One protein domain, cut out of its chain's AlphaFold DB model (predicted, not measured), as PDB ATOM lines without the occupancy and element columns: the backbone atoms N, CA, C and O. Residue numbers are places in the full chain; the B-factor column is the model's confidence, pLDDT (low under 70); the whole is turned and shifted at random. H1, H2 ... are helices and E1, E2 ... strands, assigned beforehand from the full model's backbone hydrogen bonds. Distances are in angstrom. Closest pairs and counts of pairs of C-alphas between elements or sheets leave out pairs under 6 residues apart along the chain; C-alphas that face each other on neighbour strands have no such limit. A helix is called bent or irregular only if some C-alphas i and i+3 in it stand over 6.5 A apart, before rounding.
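Overview. This is residues 8 to 29 and 56 to 203 of the 290 residues of the protein "ABC transporter substrate binding protein" of Verrucomicrobia bacterium ADurb.Bin018 (UniProt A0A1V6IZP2). A strongly twisted sheet of five parallel strands is the core, covered by helices on both faces: H6 and H7 pack over its strands on one face, H5 and the first part of H1, residues 8 to 19, on the other. Residues 23 to 29 of H1 stick out, and the stretch with H2, H3 and H4 makes a loose side arm, with residues 63 to 68 standing free. The printed part has 170 residues, with seven named helices and five named strands in the order H1 H2 H3 H4 E1 H5 E2 H6 E3 H7 E4 E5, and the sheet runs E2 E1 E3 E4 E5. The class is mixed, helices and strands, in three layers, helices being on both faces of the sheet. The whole is compact, with a radius of gyration of the C-alphas of 16.3 A, and spans 47 by 46 by 37 A.

Arrangement. Start at H1, residues 8 to 29, which has a kink of 36 degrees near residue 19. Its residues 14 to 18 alone touch H5, residues 104 to 119, opposite ways at a steep tilt of 60 degrees; the closest C-alphas, of Ser 18 and Gly 112, are 5.2 A apart. H1 is on the sheet at a height of 6.7 A, over the edge strand E5, residues 200 to 202. H2, residues 61 to 66, touches no helix and is not on the sheet. H3, residues 73 to 79, is close to H1 but not clearly touching; their closest C-alphas, of Gly 10 and Ala 79, are 6.5 A apart. H4, residues 85 to 89, only grazes the sheet with its residues 85 to 86. Next look at E1, residues 93 to 99, parallel to the edge strand E2, residues 128 to 134, with N 97 and O 131 2.9 A apart. E1 is also parallel to E3, residues 156 to 160: N 158 and O 96 are 2.7 A apart. E3 is parallel to E4, residues 177 to 180, with N 178 and O 157 at 2.8 A, and E4 to E5, with N 179 and O 201 at 2.9 A. H5 is over E3, at a height of 9.0 A, and only just not over E1, on which 2 of its C-alphas fall. On the opposite face, H6, residues 139 to 150, is over E1 at a height of 8.7 A. H6 touches H7, residues 162 to 171, on the same face; the closest C-alphas, of Pro 143 and Ala 167, are 6.2 A apart. H7 is over E3 and E4 at a height of 8.5 A. E1, H5, E2 and E3, H7, E4 are strand-helix-strand units, two parallel neighbour strands with a helix between; E2, H6, E3 is a split one, with E1 between its strands; each crossover is right-handed. Every O i to N i+4 pair is within hydrogen-bond range in H2, H3, H4, H5 and H7, against 11 of 18 in H1 and 6 of 8 in H6.

Along the chain. Find C-alpha 8 at (15.013, -0.383, -4.073); from there H1 runs 32.7 A to C-alpha 29. E1 begins at C-alpha 93, at (11.057, -11.526, 10.831), and is 19.5 A long; E2 is 19.7 A. H5 measures 22.1 A, H6 17.4 A, H7 14.2 A and E3 13.2 A. H6 is irregular, but only just: C-alphas 140 and 143 are 6.9 A apart. E5 ends at C-alpha 202, at (14.697, -8.986, -7.176).

Size, cuts and confidence. The C-alphas farthest apart, of Arg 66 and Asp 138, are 47.3 A apart. Residues 30 to 55 are not printed, and C-alphas 29 and 56 are 22.1 A apart across the cut. The link from E4 to E5, residues 181 to 199, is long. The mean pLDDT of the printed part is 74.4; residues 8 to 29 and 56 to 85 are under 70.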
ATOM      1  N   TRP A   8      14.381   0.261  -2.916       34.66
ATOM      2  CA  TRP A   8      15.013  -0.383  -4.073       34.66
ATOM      3  C   TRP A   8      16.452  -0.828  -3.826       34.66
ATOM      4  O   TRP A   8      16.837  -1.888  -4.302       34.66
ATOM      5  N   LEU A   9      17.256  -0.046  -3.100       31.66
ATOM      6  CA  LEU A   9      18.691  -0.326  -2.964       31.66
ATOM      7  C   LEU A   9      18.970  -1.504  -2.029       31.66
ATOM      8  O   LEU A   9      19.673  -2.429  -2.422       31.66
ATOM      9  N   GLY A  10      18.384  -1.516  -0.827       30.31
ATOM     10  CA  GLY A  10      18.626  -2.588   0.148       30.31
ATOM     11  C   GLY A  10      18.222  -3.975  -0.364       30.31
ATOM     12  O   GLY A  10      18.937  -4.949  -0.147       30.31
ATOM     13  N   LEU A  11      17.113  -4.057  -1.104       36.16
ATOM     14  CA  LEU A  11      16.576  -5.335  -1.575       36.16
ATOM     15  C   LEU A  11      17.270  -5.842  -2.850       36.16
ATOM     16  O   LEU A  11      17.462  -7.044  -2.988       36.16
ATOM     17  N   VAL A  12      17.735  -4.950  -3.734       36.41
ATOM     18  CA  VAL A  12      18.579  -5.329  -4.887       36.41
ATOM     19  C   VAL A  12      19.933  -5.890  -4.434       36.41
ATOM     20  O   VAL A  12      20.442  -6.816  -5.059       36.41
ATOM     21  N   LEU A  13      20.505  -5.395  -3.331       36.59
ATOM     22  CA  LEU A  13      21.824  -5.831  -2.848       36.59
ATOM     23  C   LEU A  13      21.812  -7.247  -2.248       36.59
ATOM     24  O   LEU A  13      22.688  -8.044  -2.583       36.59
ATOM     25  N   ILE A  14      20.787  -7.594  -1.459       39.47
ATOM     26  CA  ILE A  14      20.607  -8.953  -0.901       39.47
ATOM     27  C   ILE A  14      20.564 -10.008  -2.016       39.47
ATOM     28  O   ILE A  14      21.084 -11.112  -1.863       39.47
ATOM     29  N   VAL A  15      19.965  -9.668  -3.160       35.47
ATOM     30  CA  VAL A  15      19.798 -10.616  -4.264       35.47
ATOM     31  C   VAL A  15      20.968 -10.553  -5.263       35.47
ATOM     32  O   VAL A  15      21.366 -11.593  -5.789       35.47
ATOM     33  N   ALA A  16      21.629  -9.401  -5.433       33.19
ATOM     34  CA  ALA A  16      22.887  -9.298  -6.182       33.19
ATOM     35  C   ALA A  16      23.999 -10.180  -5.579       33.19
ATOM     36  O   ALA A  16      24.709 -10.857  -6.328       33.19
ATOM     37  N   ALA A  17      24.098 -10.256  -4.244       31.30
ATOM     38  CA  ALA A  17      25.037 -11.144  -3.549       31.30
ATOM     39  C   ALA A  17      24.858 -12.627  -3.944       31.30
ATOM     40  O   ALA A  17      25.836 -13.337  -4.181       31.30
ATOM     41  N   SER A  18      23.611 -13.083  -4.124       30.72
ATOM     42  CA  SER A  18      23.327 -14.463  -4.549       30.72
ATOM     43  C   SER A  18      23.719 -14.757  -6.010       30.72
ATOM     44  O   SER A  18      24.079 -15.890  -6.338       30.72
ATOM     45  N   MET A  19      23.736 -13.743  -6.883       33.84
ATOM     46  CA  MET A  19      24.057 -13.891  -8.311       33.84
ATOM     47  C   MET A  19      25.572 -13.985  -8.581       33.84
ATOM     48  O   MET A  19      26.001 -14.692  -9.497       33.84
ATOM     49  N   VAL A  20      26.404 -13.351  -7.742       32.06
ATOM     50  CA  VAL A  20      27.879 -13.427  -7.827       32.06
ATOM     51  C   VAL A  20      28.388 -14.869  -7.681       32.06
ATOM     52  O   VAL A  20      29.432 -15.219  -8.234       32.06
ATOM     53  N   LEU A  21      27.654 -15.751  -6.999       31.45
ATOM     54  CA  LEU A  21      28.090 -17.131  -6.761       31.45
ATOM     55  C   LEU A  21      27.861 -18.080  -7.949       31.45
ATOM     56  O   LEU A  21      28.731 -18.914  -8.192       31.45
ATOM     57  N   LEU A  22      26.803 -17.913  -8.756       28.78
ATOM     58  CA  LEU A  22      26.690 -18.653 -10.027       28.78
ATOM     59  C   LEU A  22      27.758 -18.202 -11.039       28.78
ATOM     60  O   LEU A  22      28.364 -19.028 -11.721       28.78
ATOM     61  N   VAL A  23      28.035 -16.894 -11.108       30.00
ATOM     62  CA  VAL A  23      29.013 -16.340 -12.059       30.00
ATOM     63  C   VAL A  23      30.461 -16.607 -11.621       30.00
ATOM     64  O   VAL A  23      31.318 -16.853 -12.468       30.00
ATOM     65  N   SER A  24      30.774 -16.617 -10.320       27.23
ATOM     66  CA  SER A  24      32.152 -16.825  -9.831       27.23
ATOM     67  C   SER A  24      32.652 -18.274  -9.907       27.23
ATOM     68  O   SER A  24      33.869 -18.494  -9.906       27.23
ATOM     69  N   ASP A  25      31.753 -19.255 -10.021       28.88
ATOM     70  CA  ASP A  25      32.112 -20.656 -10.292       28.88
ATOM     71  C   ASP A  25      32.313 -20.920 -11.800       28.88
ATOM     72  O   ASP A  25      33.151 -21.741 -12.185       28.88
ATOM     73  N   TRP A  26      31.648 -20.143 -12.667       27.20
ATOM     74  CA  TRP A  26      31.908 -20.113 -14.113       27.20
ATOM     75  C   TRP A  26      33.191 -19.337 -14.454       27.20
ATOM     76  O   TRP A  26      34.102 -19.865 -15.094       27.20
ATOM     77  N   GLY A  27      33.336 -18.113 -13.940       29.39
ATOM     78  CA  GLY A  27      34.483 -17.234 -14.197       29.39
ATOM     79  C   GLY A  27      35.822 -17.776 -13.679       29.39
ATOM     80  O   GLY A  27      36.880 -17.419 -14.201       29.39
ATOM     81  N   ARG A  28      35.806 -18.697 -12.702       30.56
ATOM     82  CA  ARG A  28      37.003 -19.453 -12.285       30.56
ATOM     83  C   ARG A  28      37.498 -20.443 -13.343       30.56
ATOM     84  O   ARG A  28      38.679 -20.776 -13.331       30.56
ATOM     85  N   ARG A  29      36.632 -20.891 -14.258       33.56
ATOM     86  CA  ARG A  29      36.982 -21.779 -15.381       33.56
ATOM     87  C   ARG A  29      37.462 -20.992 -16.603       33.56
ATOM     88  O   ARG A  29      38.356 -21.454 -17.307       33.56
ATOM     89  N   VAL A  56      30.188  -7.134  -1.860       39.03
ATOM     90  CA  VAL A  56      28.912  -6.436  -1.635       39.03
ATOM     91  C   VAL A  56      28.155  -7.048  -0.457       39.03
ATOM     92  O   VAL A  56      27.066  -7.596  -0.608       39.03
ATOM     93  N   SER A  57      28.744  -6.948   0.733       33.09
ATOM     94  CA  SER A  57      28.079  -7.253   2.010       33.09
ATOM     95  C   SER A  57      27.488  -6.010   2.696       33.09
ATOM     96  O   SER A  57      26.761  -6.135   3.677       33.09
ATOM     97  N   ALA A  58      27.748  -4.805   2.173       35.97
ATOM     98  CA  ALA A  58      27.216  -3.540   2.685       35.97
ATOM     99  C   ALA A  58      26.901  -2.542   1.552       35.97
ATOM    100  O   ALA A  58      27.462  -2.632   0.458       35.97
ATOM    101  N   LEU A  59      26.036  -1.551   1.819       40.53
ATOM    102  CA  LEU A  59      25.886  -0.388   0.934       40.53
ATOM    103  C   LEU A  59      27.187   0.427   0.937       40.53
ATOM    104  O   LEU A  59      27.467   1.127   1.913       40.53
ATOM    105  N   ASP A  60      27.935   0.424  -0.172       44.84
ATOM    106  CA  ASP A  60      28.997   1.415  -0.366       44.84
ATOM    107  C   ASP A  60      28.392   2.788  -0.711       44.84
ATOM    108  O   ASP A  60      28.243   3.196  -1.869       44.84
ATOM    109  N   PHE A  61      28.055   3.538   0.336       50.25
ATOM    110  CA  PHE A  61      27.629   4.928   0.221       50.25
ATOM    111  C   PHE A  61      28.717   5.848  -0.358       50.25
ATOM    112  O   PHE A  61      28.379   6.931  -0.835       50.25
ATOM    113  N   ALA A  62      29.997   5.455  -0.369       46.53
ATOM    114  CA  ALA A  62      31.039   6.211  -1.056       46.53
ATOM    115  C   ALA A  62      30.937   6.059  -2.581       46.53
ATOM    116  O   ALA A  62      31.229   7.024  -3.283       46.53
ATOM    117  N   GLU A  63      30.486   4.915  -3.107       47.16
ATOM    118  CA  GLU A  63      30.174   4.719  -4.536       47.16
ATOM    119  C   GLU A  63      28.984   5.603  -4.952       47.16
ATOM    120  O   GLU A  63      29.076   6.386  -5.900       47.16
ATOM    121  N   ALA A  64      27.894   5.581  -4.175       48.84
ATOM    122  CA  ALA A  64      26.724   6.428  -4.422       48.84
ATOM    123  C   ALA A  64      27.058   7.930  -4.342       48.84
ATOM    124  O   ALA A  64      26.655   8.707  -5.211       48.84
ATOM    125  N   LYS A  65      27.868   8.335  -3.354       50.25
ATOM    126  CA  LYS A  65      28.344   9.715  -3.206       50.25
ATOM    127  C   LYS A  65      29.299  10.129  -4.332       50.25
ATOM    128  O   LYS A  65      29.197  11.255  -4.814       50.25
ATOM    129  N   ARG A  66      30.169   9.226  -4.811       57.28
ATOM    130  CA  ARG A  66      30.997   9.425  -6.023       57.28
ATOM    131  C   ARG A  66      30.136   9.628  -7.277       57.28
ATOM    132  O   ARG A  66      30.503  10.428  -8.130       57.28
ATOM    133  N   ALA A  67      28.974   8.981  -7.353       56.84
ATOM    134  CA  ALA A  67      27.978   9.170  -8.409       56.84
ATOM    135  C   ALA A  67      27.037  10.384  -8.200       56.84
ATOM    136  O   ALA A  67      26.095  10.563  -8.972       56.84
ATOM    137  N   GLY A  68      27.252  11.214  -7.170       54.75
ATOM    138  CA  GLY A  68      26.413  12.384  -6.876       54.75
ATOM    139  C   GLY A  68      25.013  12.054  -6.339       54.75
ATOM    140  O   GLY A  68      24.138  12.920  -6.345       54.75
ATOM    141  N   MET A  69      24.778  10.820  -5.883       47.78
ATOM    142  CA  MET A  69      23.514  10.397  -5.281       47.78
ATOM    143  C   MET A  69      23.581  10.514  -3.756       47.78
ATOM    144  O   MET A  69      24.198   9.687  -3.086       47.78
ATOM    145  N   GLU A  70      22.906  11.519  -3.200       53.53
ATOM    146  CA  GLU A  70      22.679  11.629  -1.755       53.53
ATOM    147  C   GLU A  70      21.313  11.044  -1.365       53.53
ATOM    148  O   GLU A  70      20.284  11.337  -1.980       53.53
ATOM    149  N   TYR A  71      21.295  10.228  -0.308       55.16
ATOM    150  CA  TYR A  71      20.077   9.649   0.257       55.16
ATOM    151  C   TYR A  71      19.723  10.367   1.573       55.16
ATOM    152  O   TYR A  71      20.552  10.385   2.483       55.16
ATOM    153  N   PRO A  72      18.518  10.959   1.710       60.31
ATOM    154  CA  PRO A  72      18.097  11.640   2.941       60.31
ATOM    155  C   PRO A  72      18.179  10.742   4.188       60.31
ATOM    156  O   PRO A  72      17.938   9.547   4.108       60.31
ATOM    157  N   LEU A  73      18.408  11.276   5.390       49.03
ATOM    158  CA  LEU A  73      18.489  10.409   6.582       49.03
ATOM    159  C   LEU A  73      17.193   9.600   6.827       49.03
ATOM    160  O   LEU A  73      17.244   8.407   7.115       49.03
ATOM    161  N   ALA A  74      16.025  10.215   6.605       50.00
ATOM    162  CA  ALA A  74      14.719   9.552   6.705       50.00
ATOM    163  C   ALA A  74      14.533   8.377   5.718       50.00
ATOM    164  O   ALA A  74      13.713   7.497   5.958       50.00
ATOM    165  N   THR A  75      15.295   8.357   4.623       50.25
ATOM    166  CA  THR A  75      15.347   7.274   3.632       50.25
ATOM    167  C   THR A  75      16.083   6.061   4.175       50.25
ATOM    168  O   THR A  75      15.600   4.937   4.072       50.25
ATOM    169  N   LEU A  76      17.248   6.298   4.775       51.25
ATOM    170  CA  LEU A  76      18.098   5.249   5.329       51.25
ATOM    171  C   LEU A  76      17.406   4.579   6.525       51.25
ATOM    172  O   LEU A  76      17.333   3.356   6.592       51.25
ATOM    173  N   LEU A  77      16.751   5.377   7.373       46.25
ATOM    174  CA  LEU A  77      15.901   4.895   8.470       46.25
ATOM    175  C   LEU A  77      14.663   4.099   8.001       46.25
ATOM    176  O   LEU A  77      14.071   3.359   8.782       46.25
ATOM    177  N   GLN A  78      14.242   4.228   6.737       46.72
ATOM    178  CA  GLN A  78      13.172   3.397   6.169       46.72
ATOM    179  C   GLN A  78      13.681   2.079   5.578       46.72
ATOM    180  O   GLN A  78      12.912   1.117   5.533       46.72
ATOM    181  N   ALA A  79      14.951   2.006   5.168       49.41
ATOM    182  CA  ALA A  79      15.594   0.747   4.787       49.41
ATOM    183  C   ALA A  79      15.783  -0.175   6.008       49.41
ATOM    184  O   ALA A  79      15.589  -1.384   5.901       49.41
ATOM    185  N   ASP A  80      16.023   0.409   7.186       49.25
ATOM    186  CA  ASP A  80      16.131  -0.291   8.475       49.25
ATOM    187  C   ASP A  80      14.814  -0.958   8.938       49.25
ATOM    188  O   ASP A  80      14.804  -1.726   9.886       49.25
ATOM    189  N   ARG A  81      13.675  -0.767   8.243       50.94
ATOM    190  CA  ARG A  81      12.393  -1.430   8.597       50.94
ATOM    191  C   ARG A  81      12.389  -2.957   8.415       50.94
ATOM    192  O   ARG A  81      11.427  -3.593   8.853       50.94
ATOM    193  N   TYR A  82      13.402  -3.512   7.744       51.66
ATOM    194  CA  TYR A  82      13.574  -4.951   7.487       51.66
ATOM    195  C   TYR A  82      14.838  -5.541   8.124       51.66
ATOM    196  O   TYR A  82      14.966  -6.762   8.198       51.66
ATOM    197  N   LEU A  83      15.740  -4.688   8.608       51.19
ATOM    198  CA  LEU A  83      16.799  -5.057   9.542       51.19
ATOM    199  C   LEU A  83      16.228  -4.939  10.966       51.19
ATOM    200  O   LEU A  83      15.166  -4.348  11.163       51.19
ATOM    201  N   ASN A  84      16.864  -5.569  11.954       61.88
ATOM    202  CA  ASN A  84      16.510  -5.420  13.377       61.88
ATOM    203  C   ASN A  84      15.011  -5.635  13.715       61.88
ATOM    204  O   ASN A  84      14.500  -5.111  14.705       61.88
ATOM    205  N   VAL A  85      14.274  -6.437  12.925       69.38
ATOM    206  CA  VAL A  85      12.816  -6.653  13.090       69.38
ATOM    207  C   VAL A  85      12.473  -7.165  14.492       69.38
ATOM    208  O   VAL A  85      11.429  -6.811  15.045       69.38
ATOM    209  N   ARG A  86      13.384  -7.937  15.094       71.69
ATOM    210  CA  ARG A  86      13.307  -8.402  16.479       71.69
ATOM    211  C   ARG A  86      13.248  -7.258  17.490       71.69
ATOM    212  O   ARG A  86      12.414  -7.315  18.389       71.69
ATOM    213  N   GLU A  87      14.064  -6.224  17.321       72.19
ATOM    214  CA  GLU A  87      14.064  -5.033  18.178       72.19
ATOM    215  C   GLU A  87      12.843  -4.149  17.889       72.19
ATOM    216  O   GLU A  87      12.138  -3.734  18.806       72.19
ATOM    217  N   LEU A  88      12.529  -3.934  16.606       71.94
ATOM    218  CA  LEU A  88      11.443  -3.050  16.167       71.94
ATOM    219  C   LEU A  88      10.030  -3.603  16.422       71.94
ATOM    220  O   LEU A  88       9.077  -2.829  16.514       71.94
ATOM    221  N   ARG A  89       9.856  -4.932  16.464       78.31
ATOM    222  CA  ARG A  89       8.537  -5.597  16.559       78.31
ATOM    223  C   ARG A  89       8.423  -6.630  17.681       78.31
ATOM    224  O   ARG A  89       7.381  -7.274  17.787       78.31
ATOM    225  N   GLY A  90       9.471  -6.840  18.480       85.25
ATOM    226  CA  GLY A  90       9.491  -7.846  19.550       85.25
ATOM    227  C   GLY A  90       9.380  -9.298  19.063       85.25
ATOM    228  O   GLY A  90       9.060 -10.186  19.852       85.25
ATOM    229  N   ARG A  91       9.595  -9.558  17.765       90.31
ATOM    230  CA  ARG A  91       9.491 -10.891  17.150       90.31
ATOM    231  C   ARG A  91      10.441 -11.054  15.970       90.31
ATOM    232  O   ARG A  91      10.764 -10.082  15.297       90.31
ATOM    233  N   LEU A  92      10.785 -12.301  15.663       88.69
ATOM    234  CA  LEU A  92      11.524 -12.659  14.451       88.69
ATOM    235  C   LEU A  92      10.796 -12.168  13.190       88.69
ATOM    236  O   LEU A  92       9.557 -12.180  13.134       88.69
ATOM    237  N   ALA A  93      11.563 -11.778  12.173       88.12
ATOM    238  CA  ALA A  93      11.057 -11.526  10.831       88.12
ATOM    239  C   ALA A  93      10.445 -12.801  10.230       88.12
ATOM    240  O   ALA A  93      10.847 -13.927  10.536       88.12
ATOM    241  N   ARG A  94       9.451 -12.633   9.360       93.19
ATOM    242  CA  ARG A  94       8.756 -13.734   8.688       93.19
ATOM    243  C   ARG A  94       9.024 -13.687   7.190       93.19
ATOM    244  O   ARG A  94       8.517 -12.803   6.502       93.19
ATOM    245  N   VAL A  95       9.791 -14.654   6.697       93.56
ATOM    246  CA  VAL A  95      10.124 -14.830   5.278       93.56
ATOM    247  C   VAL A  95       9.237 -15.937   4.711       93.56
ATOM    248  O   VAL A  95       9.381 -17.102   5.080       93.56
ATOM    249  N   ALA A  96       8.292 -15.604   3.837       96.50
ATOM    250  CA  ALA A  96       7.568 -16.622   3.074       96.50
ATOM    251  C   ALA A  96       8.329 -16.884   1.772       96.50
ATOM    252  O   ALA A  96       8.666 -15.929   1.086       96.50
ATOM    253  N   LEU A  97       8.589 -18.140   1.415       95.81
ATOM    254  CA  LEU A  97       9.209 -18.505   0.140       95.81
ATOM    255  C   LEU A  97       8.217 -19.326  -0.684       95.81
ATOM    256  O   LEU A  97       7.829 -20.411  -0.258       95.81
ATOM    257  N   VAL A  98       7.805 -18.805  -1.841       96.44
ATOM    258  CA  VAL A  98       6.875 -19.455  -2.777       96.44
ATOM    259  C   VAL A  98       7.630 -19.890  -4.028       96.44
ATOM    260  O   VAL A  98       8.250 -19.067  -4.698       96.44
ATOM    261  N   ASN A  99       7.550 -21.178  -4.348       92.44
ATOM    262  CA  ASN A  99       8.200 -21.802  -5.498       92.44
ATOM    263  C   ASN A  99       7.171 -22.611  -6.319       92.44
ATOM    264  O   ASN A  99       6.187 -23.113  -5.768       92.44
ATOM    265  N   LEU A 100       7.374 -22.737  -7.633       91.31
ATOM    266  CA  LEU A 100       6.501 -23.525  -8.507       91.31
ATOM    267  C   LEU A 100       6.687 -25.033  -8.295       91.31
ATOM    268  O   LEU A 100       5.704 -25.743  -8.108       91.31
ATOM    269  N   ILE A 101       7.927 -25.523  -8.320       88.38
ATOM    270  CA  ILE A 101       8.255 -26.958  -8.342       88.38
ATOM    271  C   ILE A 101       9.535 -27.231  -7.545       88.38
ATOM    272  O   ILE A 101      10.302 -26.313  -7.258       88.38
ATOM    273  N   TYR A 102       9.765 -28.475  -7.132       84.81
ATOM    274  CA  TYR A 102      11.068 -28.893  -6.615       84.81
ATOM    275  C   TYR A 102      11.970 -29.333  -7.769       84.81
ATOM    276  O   TYR A 102      11.697 -30.333  -8.426       84.81
ATOM    277  N   ALA A 103      13.054 -28.592  -7.987       81.12
ATOM    278  CA  ALA A 103      14.131 -28.947  -8.902       81.12
ATOM    279  C   ALA A 103      15.467 -28.488  -8.304       81.12
ATOM    280  O   ALA A 103      15.528 -27.466  -7.615       81.12
ATOM    281  N   ARG A 104      16.553 -29.220  -8.576       80.12
ATOM    282  CA  ARG A 104      17.871 -28.990  -7.953       80.12
ATOM    283  C   ARG A 104      18.414 -27.575  -8.196       80.12
ATOM    284  O   ARG A 104      19.053 -26.998  -7.321       80.12
ATOM    285  N   SER A 105      18.169 -27.018  -9.378       75.19
ATOM    286  CA  SER A 105      18.509 -25.634  -9.737       75.19
ATOM    287  C   SER A 105      17.801 -24.616  -8.834       75.19
ATOM    288  O   SER A 105      18.422 -23.661  -8.369       75.19
ATOM    289  N   LEU A 106      16.528 -24.863  -8.517       80.81
ATOM    290  CA  LEU A 106      15.712 -24.012  -7.654       80.81
ATOM    291  C   LEU A 106      16.131 -24.144  -6.184       80.81
ATOM    292  O   LEU A 106      16.292 -23.133  -5.505       80.81
ATOM    293  N   GLU A 107      16.422 -25.360  -5.714       82.38
ATOM    294  CA  GLU A 107      16.975 -25.605  -4.371       82.38
ATOM    295  C   GLU A 107      18.309 -24.878  -4.139       82.38
ATOM    296  O   GLU A 107      18.540 -24.339  -3.055       82.38
ATOM    297  N   LEU A 108      19.178 -24.816  -5.157       80.25
ATOM    298  CA  LEU A 108      20.427 -24.054  -5.095       80.25
ATOM    299  C   LEU A 108      20.180 -22.543  -4.979       80.25
ATOM    300  O   LEU A 108      20.892 -21.874  -4.230       80.25
ATOM    301  N   GLY A 109      19.160 -22.000  -5.649       77.81
ATOM    302  CA  GLY A 109      18.761 -20.602  -5.468       77.81
ATOM    303  C   GLY A 109      18.142 -20.328  -4.096       77.81
ATOM    304  O   GLY A 109      18.481 -19.332  -3.464       77.81
ATOM    305  N   GLU A 110      17.316 -21.238  -3.570       82.50
ATOM    306  CA  GLU A 110      16.802 -21.153  -2.194       82.50
ATOM    307  C   GLU A 110      17.937 -21.194  -1.152       82.50
ATOM    308  O   GLU A 110      17.907 -20.460  -0.159       82.50
ATOM    309  N   ALA A 111      18.965 -22.017  -1.383       82.69
ATOM    310  CA  ALA A 111      20.188 -22.028  -0.581       82.69
ATOM    311  C   ALA A 111      20.990 -20.723  -0.741       82.69
ATOM    312  O   ALA A 111      21.506 -20.206   0.248       82.69
ATOM    313  N   GLY A 112      21.037 -20.151  -1.948       80.88
ATOM    314  CA  GLY A 112      21.621 -18.837  -2.230       80.88
ATOM    315  C   GLY A 112      20.941 -17.698  -1.465       80.88
ATOM    316  O   GLY A 112      21.632 -16.875  -0.872       80.88
ATOM    317  N   VAL A 113      19.605 -17.689  -1.384       82.75
ATOM    318  CA  VAL A 113      18.840 -16.728  -0.562       82.75
ATOM    319  C   VAL A 113      19.197 -16.874   0.918       82.75
ATOM    320  O   VAL A 113      19.506 -15.889   1.584       82.75
ATOM    321  N   ARG A 114      19.206 -18.108   1.439       81.50
ATOM    322  CA  ARG A 114      19.571 -18.394   2.839       81.50
ATOM    323  C   ARG A 114      21.006 -17.979   3.164       81.50
ATOM    324  O   ARG A 114      21.255 -17.441   4.237       81.50
ATOM    325  N   ARG A 115      21.929 -18.189   2.225       77.38
ATOM    326  CA  ARG A 115      23.322 -17.758   2.331       77.38
ATOM    327  C   ARG A 115      23.457 -16.234   2.304       77.38
ATOM    328  O   ARG A 115      24.161 -15.706   3.152       77.38
ATOM    329  N   GLY A 116      22.760 -15.541   1.405       77.56
ATOM    330  CA  GLY A 116      22.775 -14.075   1.338       77.56
ATOM    331  C   GLY A 116      22.231 -13.414   2.609       77.56
ATOM    332  O   GLY A 116      22.776 -12.410   3.055       77.56
ATOM    333  N   LEU A 117      21.215 -14.011   3.247       80.38
ATOM    334  CA  LEU A 117      20.740 -13.576   4.568       80.38
ATOM    335  C   LEU A 117      21.824 -13.750   5.646       80.38
ATOM    336  O   LEU A 117      22.101 -12.804   6.379       80.38
ATOM    337  N   LEU A 118      22.489 -14.910   5.692       76.75
ATOM    338  CA  LEU A 118      23.579 -15.176   6.640       76.75
ATOM    339  C   LEU A 118      24.789 -14.249   6.432       76.75
ATOM    340  O   LEU A 118      25.362 -13.758   7.399       76.75
ATOM    341  N   GLU A 119      25.172 -13.983   5.180       74.25
ATOM    342  CA  GLU A 119      26.266 -13.062   4.829       74.25
ATOM    343  C   GLU A 119      25.917 -11.593   5.138       74.25
ATOM    344  O   GLU A 119      26.814 -10.805   5.431       74.25
ATOM    345  N   ALA A 120      24.626 -11.243   5.172       72.62
ATOM    346  CA  ALA A 120      24.116  -9.975   5.701       72.62
ATOM    347  C   ALA A 120      23.990  -9.949   7.243       72.62
ATOM    348  O   ALA A 120      23.474  -8.981   7.801       72.62
ATOM    349  N   GLY A 121      24.444 -11.000   7.940       75.25
ATOM    350  CA  GLY A 121      24.414 -11.111   9.400       75.25
ATOM    351  C   GLY A 121      23.081 -11.571   9.997       75.25
ATOM    352  O   GLY A 121      22.945 -11.537  11.214       75.25
ATOM    353  N   LEU A 122      22.114 -12.001   9.178       80.19
ATOM    354  CA  LEU A 122      20.795 -12.454   9.630       80.19
ATOM    355  C   LEU A 122      20.770 -13.978   9.790       80.19
ATOM    356  O   LEU A 122      20.993 -14.719   8.829       80.19
ATOM    357  N   VAL A 123      20.430 -14.460  10.984       84.75
ATOM    358  CA  VAL A 123      20.423 -15.887  11.335       84.75
ATOM    359  C   VAL A 123      18.990 -16.413  11.486       84.75
ATOM    360  O   VAL A 123      18.128 -15.812  12.134       84.75
ATOM    361  N   GLU A 124      18.702 -17.570  10.881       87.38
ATOM    362  CA  GLU A 124      17.395 -18.222  11.023       87.38
ATOM    363  C   GLU A 124      17.220 -18.760  12.452       87.38
ATOM    364  O   GLU A 124      18.083 -19.458  12.975       87.38
ATOM    365  N   GLY A 125      16.091 -18.440  13.081       90.38
ATOM    366  CA  GLY A 125      15.810 -18.728  14.490       90.38
ATOM    367  C   GLY A 125      16.191 -17.596  15.450       90.38
ATOM    368  O   GLY A 125      15.607 -17.521  16.530       90.38
ATOM    369  N   GLU A 126      17.082 -16.681  15.054       87.62
ATOM    370  CA  GLU A 126      17.530 -15.554  15.894       87.62
ATOM    371  C   GLU A 126      17.043 -14.189  15.394       87.62
ATOM    372  O   GLU A 126      16.638 -13.360  16.216       87.62
ATOM    373  N   ASP A 127      16.989 -14.000  14.072       83.12
ATOM    374  CA  ASP A 127      16.504 -12.782  13.408       83.12
ATOM    375  C   ASP A 127      15.242 -13.029  12.581       83.12
ATOM    376  O   ASP A 127      14.325 -12.202  12.570       83.12
ATOM    377  N   PHE A 128      15.161 -14.181  11.906       89.31
ATOM    378  CA  PHE A 128      14.049 -14.518  11.017       89.31
ATOM    379  C   PHE A 128      13.591 -15.977  11.121       89.31
ATOM    380  O   PHE A 128      14.275 -16.848  11.648       89.31
ATOM    381  N   THR A 129      12.408 -16.248  10.577       94.06
ATOM    382  CA  THR A 129      11.866 -17.590  10.326       94.06
ATOM    383  C   THR A 129      11.473 -17.686   8.858       94.06
ATOM    384  O   THR A 129      10.873 -16.744   8.334       94.06
ATOM    385  N   LEU A 130      11.794 -18.796   8.184       93.38
ATOM    386  CA  LEU A 130      11.432 -19.003   6.781       93.38
ATOM    387  C   LEU A 130      10.422 -20.142   6.632       93.38
ATOM    388  O   LEU A 130      10.680 -21.280   7.019       93.38
ATOM    389  N   ARG A 131       9.277 -19.849   6.008       95.62
ATOM    390  CA  ARG A 131       8.265 -20.849   5.653       95.62
ATOM    391  C   ARG A 131       8.207 -21.038   4.142       95.62
ATOM    392  O   ARG A 131       7.942 -20.086   3.412       95.62
ATOM    393  N   LYS A 132       8.431 -22.272   3.682       94.94
ATOM    394  CA  LYS A 132       8.319 -22.645   2.267       94.94
ATOM    395  C   LYS A 132       6.882 -23.006   1.888       94.94
ATOM    396  O   LYS A 132       6.138 -23.575   2.687       94.94
ATOM    397  N   PHE A 133       6.546 -22.713   0.643       95.56
ATOM    398  CA  PHE A 133       5.287 -22.985  -0.030       95.56
ATOM    399  C   PHE A 133       5.631 -23.435  -1.457       95.56
ATOM    400  O   PHE A 133       6.385 -22.748  -2.144       95.56
ATOM    401  N   ASN A 134       5.123 -24.583  -1.909       93.88
ATOM    402  CA  ASN A 134       5.481 -25.141  -3.217       93.88
ATOM    403  C   ASN A 134       4.238 -25.629  -3.976       93.88
ATOM    404  O   ASN A 134       3.448 -26.391  -3.413       93.88
ATOM    405  N   ALA A 135       4.079 -25.200  -5.230       93.25
ATOM    406  CA  ALA A 135       2.900 -25.467  -6.060       93.25
ATOM    407  C   ALA A 135       2.914 -26.830  -6.790       93.25
ATOM    408  O   ALA A 135       1.983 -27.133  -7.530       93.25
ATOM    409  N   GLN A 136       3.935 -27.669  -6.567       90.25
ATOM    410  CA  GLN A 136       4.075 -29.016  -7.148       90.25
ATOM    411  C   GLN A 136       4.023 -29.053  -8.689       90.25
ATOM    412  O   GLN A 136       3.554 -30.021  -9.280       90.25
ATOM    413  N   GLY A 137       4.505 -27.993  -9.344       87.75
ATOM    414  CA  GLY A 137       4.490 -27.832 -10.801       87.75
ATOM    415  C   GLY A 137       3.191 -27.256 -11.374       87.75
ATOM    416  O   GLY A 137       3.182 -26.854 -12.533       87.75
ATOM    417  N   ASP A 138       2.117 -27.146 -10.587       89.31
ATOM    418  CA  ASP A 138       0.836 -26.619 -11.063       89.31
ATOM    419  C   ASP A 138       0.748 -25.092 -10.879       89.31
ATOM    420  O   ASP A 138       0.497 -24.568  -9.789       89.31
ATOM    421  N   ILE A 139       0.912 -24.364 -11.988       91.50
ATOM    422  CA  ILE A 139       0.781 -22.900 -12.054       91.50
ATOM    423  C   ILE A 139      -0.597 -22.433 -11.541       91.50
ATOM    424  O   ILE A 139      -0.688 -21.355 -10.948       91.50
ATOM    425  N   ALA A 140      -1.660 -23.233 -11.691       93.31
ATOM    426  CA  ALA A 140      -3.001 -22.881 -11.228       93.31
ATOM    427  C   ALA A 140      -3.141 -22.891  -9.693       93.31
ATOM    428  O   ALA A 140      -4.036 -22.222  -9.171       93.31
ATOM    429  N   GLN A 141      -2.246 -23.561  -8.949       95.44
ATOM    430  CA  GLN A 141      -2.228 -23.502  -7.478       95.44
ATOM    431  C   GLN A 141      -1.593 -22.217  -6.937       95.44
ATOM    432  O   GLN A 141      -1.871 -21.838  -5.795       95.44
ATOM    433  N   LEU A 142      -0.748 -21.531  -7.719       97.19
ATOM    434  CA  LEU A 142       0.020 -20.375  -7.240       97.19
ATOM    435  C   LEU A 142      -0.847 -19.282  -6.580       97.19
ATOM    436  O   LEU A 142      -0.441 -18.816  -5.517       97.19
ATOM    437  N   PRO A 143      -2.030 -18.883  -7.096       97.44
ATOM    438  CA  PRO A 143      -2.867 -17.877  -6.437       97.44
ATOM    439  C   PRO A 143      -3.341 -18.293  -5.036       97.44
ATOM    440  O   PRO A 143      -3.218 -17.511  -4.095       97.44
ATOM    441  N   ALA A 144      -3.820 -19.530  -4.870       96.88
ATOM    442  CA  ALA A 144      -4.276 -20.044  -3.574       96.88
ATOM    443  C   ALA A 144      -3.107 -20.245  -2.593       96.88
ATOM    444  O   ALA A 144      -3.226 -19.991  -1.394       96.88
ATOM    445  N   LEU A 145      -1.949 -20.653  -3.115       97.44
ATOM    446  CA  LEU A 145      -0.715 -20.799  -2.351       97.44
ATOM    447  C   LEU A 145      -0.172 -19.443  -1.866       97.44
ATOM    448  O   LEU A 145       0.299 -19.337  -0.734       97.44
ATOM    449  N   LEU A 146      -0.286 -18.398  -2.692       98.31
ATOM    450  CA  LEU A 146       0.049 -17.016  -2.337       98.31
ATOM    451  C   LEU A 146      -0.902 -16.446  -1.281       98.31
ATOM    452  O   LEU A 146      -0.435 -15.773  -0.365       98.31
ATOM    453  N   ASP A 147      -2.197 -16.763  -1.341       97.69
ATOM    454  CA  ASP A 147      -3.150 -16.404  -0.282       97.69
ATOM    455  C   ASP A 147      -2.790 -17.090   1.047       97.69
ATOM    456  O   ASP A 147      -2.760 -16.451   2.100       97.69
ATOM    457  N   ALA A 148      -2.441 -18.381   1.012       97.25
ATOM    458  CA  ALA A 148      -1.971 -19.111   2.190       97.25
ATOM    459  C   ALA A 148      -0.655 -18.538   2.757       97.25
ATOM    460  O   ALA A 148      -0.483 -18.482   3.978       97.25
ATOM    461  N   ALA A 149       0.251 -18.075   1.890       97.69
ATOM    462  CA  ALA A 149       1.468 -17.376   2.287       97.69
ATOM    463  C   ALA A 149       1.168 -16.002   2.908       97.69
ATOM    464  O   ALA A 149       1.700 -15.692   3.972       97.69
ATOM    465  N   ALA A 150       0.275 -15.207   2.314       97.44
ATOM    466  CA  ALA A 150      -0.128 -13.896   2.825       97.44
ATOM    467  C   ALA A 150      -0.838 -13.986   4.190       97.44
ATOM    468  O   ALA A 150      -0.560 -13.182   5.082       97.44
ATOM    469  N   ASN A 151      -1.674 -15.010   4.395       97.25
ATOM    470  CA  ASN A 151      -2.357 -15.288   5.666       97.25
ATOM    471  C   ASN A 151      -1.406 -15.692   6.809       97.25
ATOM    472  O   ASN A 151      -1.789 -15.663   7.977       97.25
ATOM    473  N   TRP A 152      -0.150 -16.045   6.516       96.44
ATOM    474  CA  TRP A 152       0.890 -16.222   7.539       96.44
ATOM    475  C   TRP A 152       1.509 -14.881   8.000       96.44
ATOM    476  O   TRP A 152       2.295 -14.836   8.955       96.44
ATOM    477  N   HIS A 153       1.114 -13.775   7.361       94.38
ATOM    478  CA  HIS A 153       1.592 -12.408   7.573       94.38
ATOM    479  C   HIS A 153       3.129 -12.286   7.540       94.38
ATOM    480  O   HIS A 153       3.735 -11.907   8.549       94.38
ATOM    481  N   PRO A 154       3.775 -12.641   6.412       95.06
ATOM    482  CA  PRO A 154       5.200 -12.436   6.223       95.06
ATOM    483  C   PRO A 154       5.547 -10.945   6.165       95.06
ATOM    484  O   PRO A 154       4.766 -10.130   5.676       95.06
ATOM    485  N   ASP A 155       6.741 -10.595   6.640       89.31
ATOM    486  CA  ASP A 155       7.314  -9.258   6.450       89.31
ATOM    487  C   ASP A 155       7.926  -9.115   5.045       89.31
ATOM    488  O   ASP A 155       8.022  -8.003   4.530       89.31
ATOM    489  N   VAL A 156       8.307 -10.238   4.420       91.62
ATOM    490  CA  VAL A 156       8.775 -10.319   3.031       91.62
ATOM    491  C   VAL A 156       8.370 -11.650   2.387       91.62
ATOM    492  O   VAL A 156       8.451 -12.717   3.003       91.62
ATOM    493  N   LEU A 157       7.940 -11.583   1.129       96.25
ATOM    494  CA  LEU A 157       7.654 -12.728   0.273       96.25
ATOM    495  C   LEU A 157       8.794 -12.901  -0.736       96.25
ATOM    496  O   LEU A 157       9.048 -12.010  -1.533       96.25
ATOM    497  N   VAL A 158       9.455 -14.050  -0.742       95.50
ATOM    498  CA  VAL A 158      10.418 -14.447  -1.770       95.50
ATOM    499  C   VAL A 158       9.702 -15.328  -2.790       95.50
ATOM    500  O   VAL A 158       9.087 -16.327  -2.415       95.50
ATOM    501  N   THR A 159       9.776 -14.986  -4.073       95.38
ATOM    502  CA  THR A 159       9.296 -15.828  -5.172       95.38
ATOM    503  C   THR A 159      10.467 -16.446  -5.919       95.38
ATOM    504  O   THR A 159      11.422 -15.767  -6.291       95.38
ATOM    505  N   VAL A 160      10.378 -17.753  -6.141       90.38
ATOM    506  CA  VAL A 160      11.307 -18.528  -6.965       90.38
ATOM    507  C   VAL A 160      10.534 -18.997  -8.194       90.38
ATOM    508  O   VAL A 160       9.436 -19.533  -8.038       90.38
ATOM    509  N   THR A 161      11.101 -18.818  -9.393       91.56
ATOM    510  CA  THR A 161      10.480 -18.997 -10.728       91.56
ATOM    511  C   THR A 161       9.634 -17.818 -11.236       91.56
ATOM    512  O   THR A 161       8.883 -17.170 -10.499       91.56
ATOM    513  N   THR A 162       9.698 -17.586 -12.553       93.81
ATOM    514  CA  THR A 162       8.890 -16.581 -13.270       93.81
ATOM    515  C   THR A 162       7.378 -16.719 -13.038       93.81
ATOM    516  O   THR A 162       6.745 -15.692 -12.780       93.81
ATOM    517  N   PRO A 163       6.756 -17.920 -13.071       95.12
ATOM    518  CA  PRO A 163       5.322 -18.042 -12.805       95.12
ATOM    519  C   PRO A 163       4.942 -17.617 -11.382       95.12
ATOM    520  O   PRO A 163       3.946 -16.914 -11.208       95.12
ATOM    521  N   ALA A 164       5.757 -17.949 -10.370       96.25
ATOM    522  CA  ALA A 164       5.527 -17.502  -8.994       96.25
ATOM    523  C   ALA A 164       5.636 -15.974  -8.860       96.25
ATOM    524  O   ALA A 164       4.800 -15.356  -8.200       96.25
ATOM    525  N   MET A 165       6.611 -15.350  -9.534       96.19
ATOM    526  CA  MET A 165       6.717 -13.890  -9.620       96.19
ATOM    527  C   MET A 165       5.470 -13.262 -10.261       96.19
ATOM    528  O   MET A 165       4.885 -12.358  -9.670       96.19
ATOM    529  N   ILE A 166       5.032 -13.739 -11.432       96.31
ATOM    530  CA  ILE A 166       3.850 -13.208 -12.138       96.31
ATOM    531  C   ILE A 166       2.590 -13.345 -11.268       96.31
ATOM    532  O   ILE A 166       1.819 -12.394 -11.126       96.31
ATOM    533  N   ALA A 167       2.394 -14.506 -10.640       97.50
ATOM    534  CA  ALA A 167       1.268 -14.738  -9.744       97.50
ATOM    535  C   ALA A 167       1.306 -13.796  -8.525       97.50
ATOM    536  O   ALA A 167       0.279 -13.209  -8.175       97.50
ATOM    537  N   ALA A 168       2.482 -13.577  -7.922       97.50
ATOM    538  CA  ALA A 168       2.645 -12.652  -6.801       97.50
ATOM    539  C   ALA A 168       2.394 -11.195  -7.209       97.50
ATOM    540  O   ALA A 168       1.661 -10.503  -6.513       97.50
ATOM    541  N   VAL A 169       2.896 -10.745  -8.364       94.81
ATOM    542  CA  VAL A 169       2.603  -9.406  -8.911       94.81
ATOM    543  C   VAL A 169       1.105  -9.182  -9.067       94.81
ATOM    544  O   VAL A 169       0.607  -8.093  -8.773       94.81
ATOM    545  N   ASN A 170       0.363 -10.200  -9.500       94.75
ATOM    546  CA  ASN A 170      -1.081 -10.104  -9.672       94.75
ATOM    547  C   ASN A 170      -1.835 -10.125  -8.333       94.75
ATOM    548  O   ASN A 170      -2.739  -9.308  -8.146       94.75
ATOM    549  N   ARG A 171      -1.454 -11.010  -7.402       96.12
ATOM    550  CA  ARG A 171      -2.214 -11.295  -6.173       96.12
ATOM    551  C   ARG A 171      -1.803 -10.469  -4.949       96.12
ATOM    552  O   ARG A 171      -2.659 -10.131  -4.141       96.12
ATOM    553  N   ILE A 172      -0.523 -10.135  -4.815       96.06
ATOM    554  CA  ILE A 172       0.080  -9.546  -3.614       96.06
ATOM    555  C   ILE A 172       0.441  -8.082  -3.877       96.06
ATOM    556  O   ILE A 172       1.280  -7.786  -4.727       96.06
ATOM    557  N   LYS A 173      -0.186  -7.156  -3.141       90.25
ATOM    558  CA  LYS A 173       0.006  -5.699  -3.305       90.25
ATOM    559  C   LYS A 173       0.687  -5.029  -2.109       90.25
ATOM    560  O   LYS A 173       1.473  -4.106  -2.300       90.25
ATOM    561  N   ASP A 174       0.426  -5.529  -0.901       89.44
ATOM    562  CA  ASP A 174       0.801  -4.851   0.353       89.44
ATOM    563  C   ASP A 174       2.023  -5.467   1.058       89.44
ATOM    564  O   ASP A 174       2.557  -4.888   2.004       89.44
ATOM    565  N   ILE A 175       2.481  -6.636   0.599       91.06
ATOM    566  CA  ILE A 175       3.672  -7.329   1.110       91.06
ATOM    567  C   ILE A 175       4.824  -7.097   0.114       91.06
ATOM    568  O   ILE A 175       4.596  -7.244  -1.092       91.06
ATOM    569  N   PRO A 176       6.047  -6.765   0.570       91.12
ATOM    570  CA  PRO A 176       7.233  -6.712  -0.283       91.12
ATOM    571  C   PRO A 176       7.533  -8.077  -0.909       91.12
ATOM    572  O   PRO A 176       7.597  -9.085  -0.205       91.12
ATOM    573  N   VAL A 177       7.743  -8.096  -2.222       92.19
ATOM    574  CA  VAL A 177       8.023  -9.286  -3.028       92.19
ATOM    575  C   VAL A 177       9.437  -9.203  -3.600       92.19
ATOM    576  O   VAL A 177       9.780  -8.245  -4.297       92.19
ATOM    577  N   VAL A 178      10.233 -10.230  -3.313       92.19
ATOM    578  CA  VAL A 178      11.607 -10.439  -3.775       92.19
ATOM    579  C   VAL A 178      11.619 -11.599  -4.761       92.19
ATOM    580  O   VAL A 178      11.444 -12.738  -4.341       92.19
ATOM    581  N   PHE A 179      11.831 -11.353  -6.051       91.50
ATOM    582  CA  PHE A 179      11.942 -12.438  -7.030       91.50
ATOM    583  C   PHE A 179      13.395 -12.895  -7.239       91.50
ATOM    584  O   PHE A 179      14.340 -12.106  -7.152       91.50
ATOM    585  N   THR A 180      13.571 -14.183  -7.521       88.12
ATOM    586  CA  THR A 180      14.843 -14.781  -7.946       88.12
ATOM    587  C   THR A 180      14.589 -16.002  -8.833       88.12
ATOM    588  O   THR A 180      13.502 -16.584  -8.793       88.12
ATOM    589  N   ILE A 181      15.586 -16.388  -9.636       86.38
ATOM    590  CA  ILE A 181      15.480 -17.427 -10.679       86.38
ATOM    591  C   ILE A 181      14.236 -17.173 -11.543       86.38
ATOM    592  O   ILE A 181      13.270 -17.937 -11.553       86.38
ATOM    593  N   ALA A 182      14.199 -16.002 -12.160       89.25
ATOM    594  CA  ALA A 182      13.063 -15.500 -12.906       89.25
ATOM    595  C   ALA A 182      13.566 -14.661 -14.080       89.25
ATOM    596  O   ALA A 182      14.625 -14.052 -14.027       89.25
ATOM    597  N   SER A 183      12.780 -14.581 -15.142       89.75
ATOM    598  CA  SER A 183      13.105 -13.777 -16.316       89.75
ATOM    599  C   SER A 183      12.854 -12.292 -16.055       89.75
ATOM    600  O   SER A 183      12.027 -11.926 -15.219       89.75
ATOM    601  N   SER A 184      13.541 -11.429 -16.807       88.06
ATOM    602  CA  SER A 184      13.470  -9.971 -16.650       88.06
ATOM    603  C   SER A 184      12.023  -9.440 -16.612       88.06
ATOM    604  O   SER A 184      11.291  -9.601 -17.595       88.06
ATOM    605  N   PRO A 185      11.598  -8.740 -15.537       87.44
ATOM    606  CA  PRO A 185      10.277  -8.109 -15.471       87.44
ATOM    607  C   PRO A 185      10.047  -7.076 -16.579       87.44
ATOM    608  O   PRO A 185       8.903  -6.821 -16.945       87.44
ATOM    609  N   ILE A 186      11.118  -6.493 -17.130       89.12
ATOM    610  CA  ILE A 186      11.040  -5.569 -18.268       89.12
ATOM    611  C   ILE A 186      10.694  -6.350 -19.543       89.12
ATOM    612  O   ILE A 186       9.762  -5.982 -20.254       89.12
ATOM    613  N   ALA A 187      11.385  -7.466 -19.804       87.62
ATOM    614  CA  ALA A 187      11.114  -8.324 -20.960       87.62
ATOM    615  C   ALA A 187       9.717  -8.977 -20.914       87.62
ATOM    616  O   ALA A 187       9.129  -9.255 -21.955       87.62
ATOM    617  N   LEU A 188       9.173  -9.183 -19.709       90.00
ATOM    618  CA  LEU A 188       7.814  -9.680 -19.472       90.00
ATOM    619  C   LEU A 188       6.734  -8.579 -19.478       90.00
ATOM    620  O   LEU A 188       5.561  -8.885 -19.278       90.00
ATOM    621  N   GLY A 189       7.099  -7.303 -19.657       89.06
ATOM    622  CA  GLY A 189       6.159  -6.173 -19.633       89.06
ATOM    623  C   GLY A 189       5.567  -5.844 -18.253       89.06
ATOM    624  O   GLY A 189       4.634  -5.052 -18.162       89.06
ATOM    625  N   ILE A 190       6.106  -6.425 -17.177       88.75
ATOM    626  CA  ILE A 190       5.715  -6.158 -15.781       88.75
ATOM    627  C   ILE A 190       6.253  -4.794 -15.328       88.75
ATOM    628  O   ILE A 190       5.584  -4.074 -14.587       88.75
ATOM    629  N   PHE A 191       7.470  -4.451 -15.761       87.50
ATOM    630  CA  PHE A 191       8.078  -3.134 -15.575       87.50
ATOM    631  C   PHE A 191       8.063  -2.386 -16.913       87.50
ATOM    632  O   PHE A 191       8.801  -2.733 -17.834       87.50
ATOM    633  N   THR A 192       7.246  -1.338 -17.008       82.31
ATOM    634  CA  THR A 192       7.206  -0.404 -18.144       82.31
ATOM    635  C   THR A 192       7.685   0.987 -17.706       82.31
ATOM    636  O   THR A 192       8.019   1.206 -16.541       82.31
ATOM    637  N   LYS A 193       7.738   1.960 -18.627       77.94
ATOM    638  CA  LYS A 193       8.075   3.355 -18.275       77.94
ATOM    639  C   LYS A 193       6.979   4.016 -17.430       77.94
ATOM    640  O   LYS A 193       7.254   4.950 -16.681       77.94
ATOM    641  N   GLU A 194       5.751   3.533 -17.573       81.19
ATOM    642  CA  GLU A 194       4.522   4.036 -16.969       81.19
ATOM    643  C   GLU A 194       4.151   3.259 -15.698       81.19
ATOM    644  O   GLU A 194       3.638   3.847 -14.746       81.19
ATOM    645  N   THR A 195       4.404   1.945 -15.676       79.12
ATOM    646  CA  THR A 195       3.934   1.030 -14.628       79.12
ATOM    647  C   THR A 195       5.076   0.202 -14.059       79.12
ATOM    648  O   THR A 195       5.699  -0.589 -14.759       79.12
ATOM    649  N   VAL A 196       5.307   0.333 -12.753       80.75
ATOM    650  CA  VAL A 196       6.219  -0.521 -11.987       80.75
ATOM    651  C   VAL A 196       5.539  -0.855 -10.654       80.75
ATOM    652  O   VAL A 196       5.247   0.071  -9.892       80.75
ATOM    653  N   PRO A 197       5.252  -2.137 -10.349       81.38
ATOM    654  CA  PRO A 197       4.693  -2.543  -9.062       81.38
ATOM    655  C   PRO A 197       5.558  -2.063  -7.890       81.38
ATOM    656  O   PRO A 197       6.728  -2.423  -7.775       81.38
ATOM    657  N   ALA A 198       4.981  -1.249  -7.003       83.00
ATOM    658  CA  ALA A 198       5.717  -0.594  -5.918       83.00
ATOM    659  C   ALA A 198       6.297  -1.569  -4.875       83.00
ATOM    660  O   ALA A 198       7.194  -1.190  -4.122       83.00
ATOM    661  N   ASN A 199       5.780  -2.798  -4.832       85.62
ATOM    662  CA  ASN A 199       6.168  -3.858  -3.912       85.62
ATOM    663  C   ASN A 199       6.996  -4.982  -4.564       85.62
ATOM    664  O   ASN A 199       7.229  -5.974  -3.887       85.62
ATOM    665  N   LEU A 200       7.437  -4.868  -5.826       87.81
ATOM    666  CA  LEU A 200       8.233  -5.905  -6.507       87.81
ATOM    667  C   LEU A 200       9.671  -5.442  -6.776       87.81
ATOM    668  O   LEU A 200       9.882  -4.393  -7.378       87.81
ATOM    669  N   THR A 201      10.656  -6.265  -6.419       83.19
ATOM    670  CA  THR A 201      12.042  -6.181  -6.918       83.19
ATOM    671  C   THR A 201      12.750  -7.537  -6.738       83.19
ATOM    672  O   THR A 201      12.118  -8.485  -6.280       83.19
ATOM    673  N   GLY A 202      14.007  -7.690  -7.151       85.12
ATOM    674  CA  GLY A 202      14.697  -8.986  -7.176       85.12
ATOM    675  C   GLY A 202      15.877  -9.028  -8.149       85.12
ATOM    676  O   GLY A 202      16.325  -7.980  -8.617       85.12
ATOM    677  N   VAL A 203      16.348 -10.233  -8.486       80.38
ATOM    678  CA  VAL A 203      17.223 -10.463  -9.655       80.38
ATOM    679  C   VAL A 203      16.525 -11.325 -10.679       80.38
ATOM    680  O   VAL A 203      15.763 -12.230 -10.338       80.38
TER     681      VAL A 203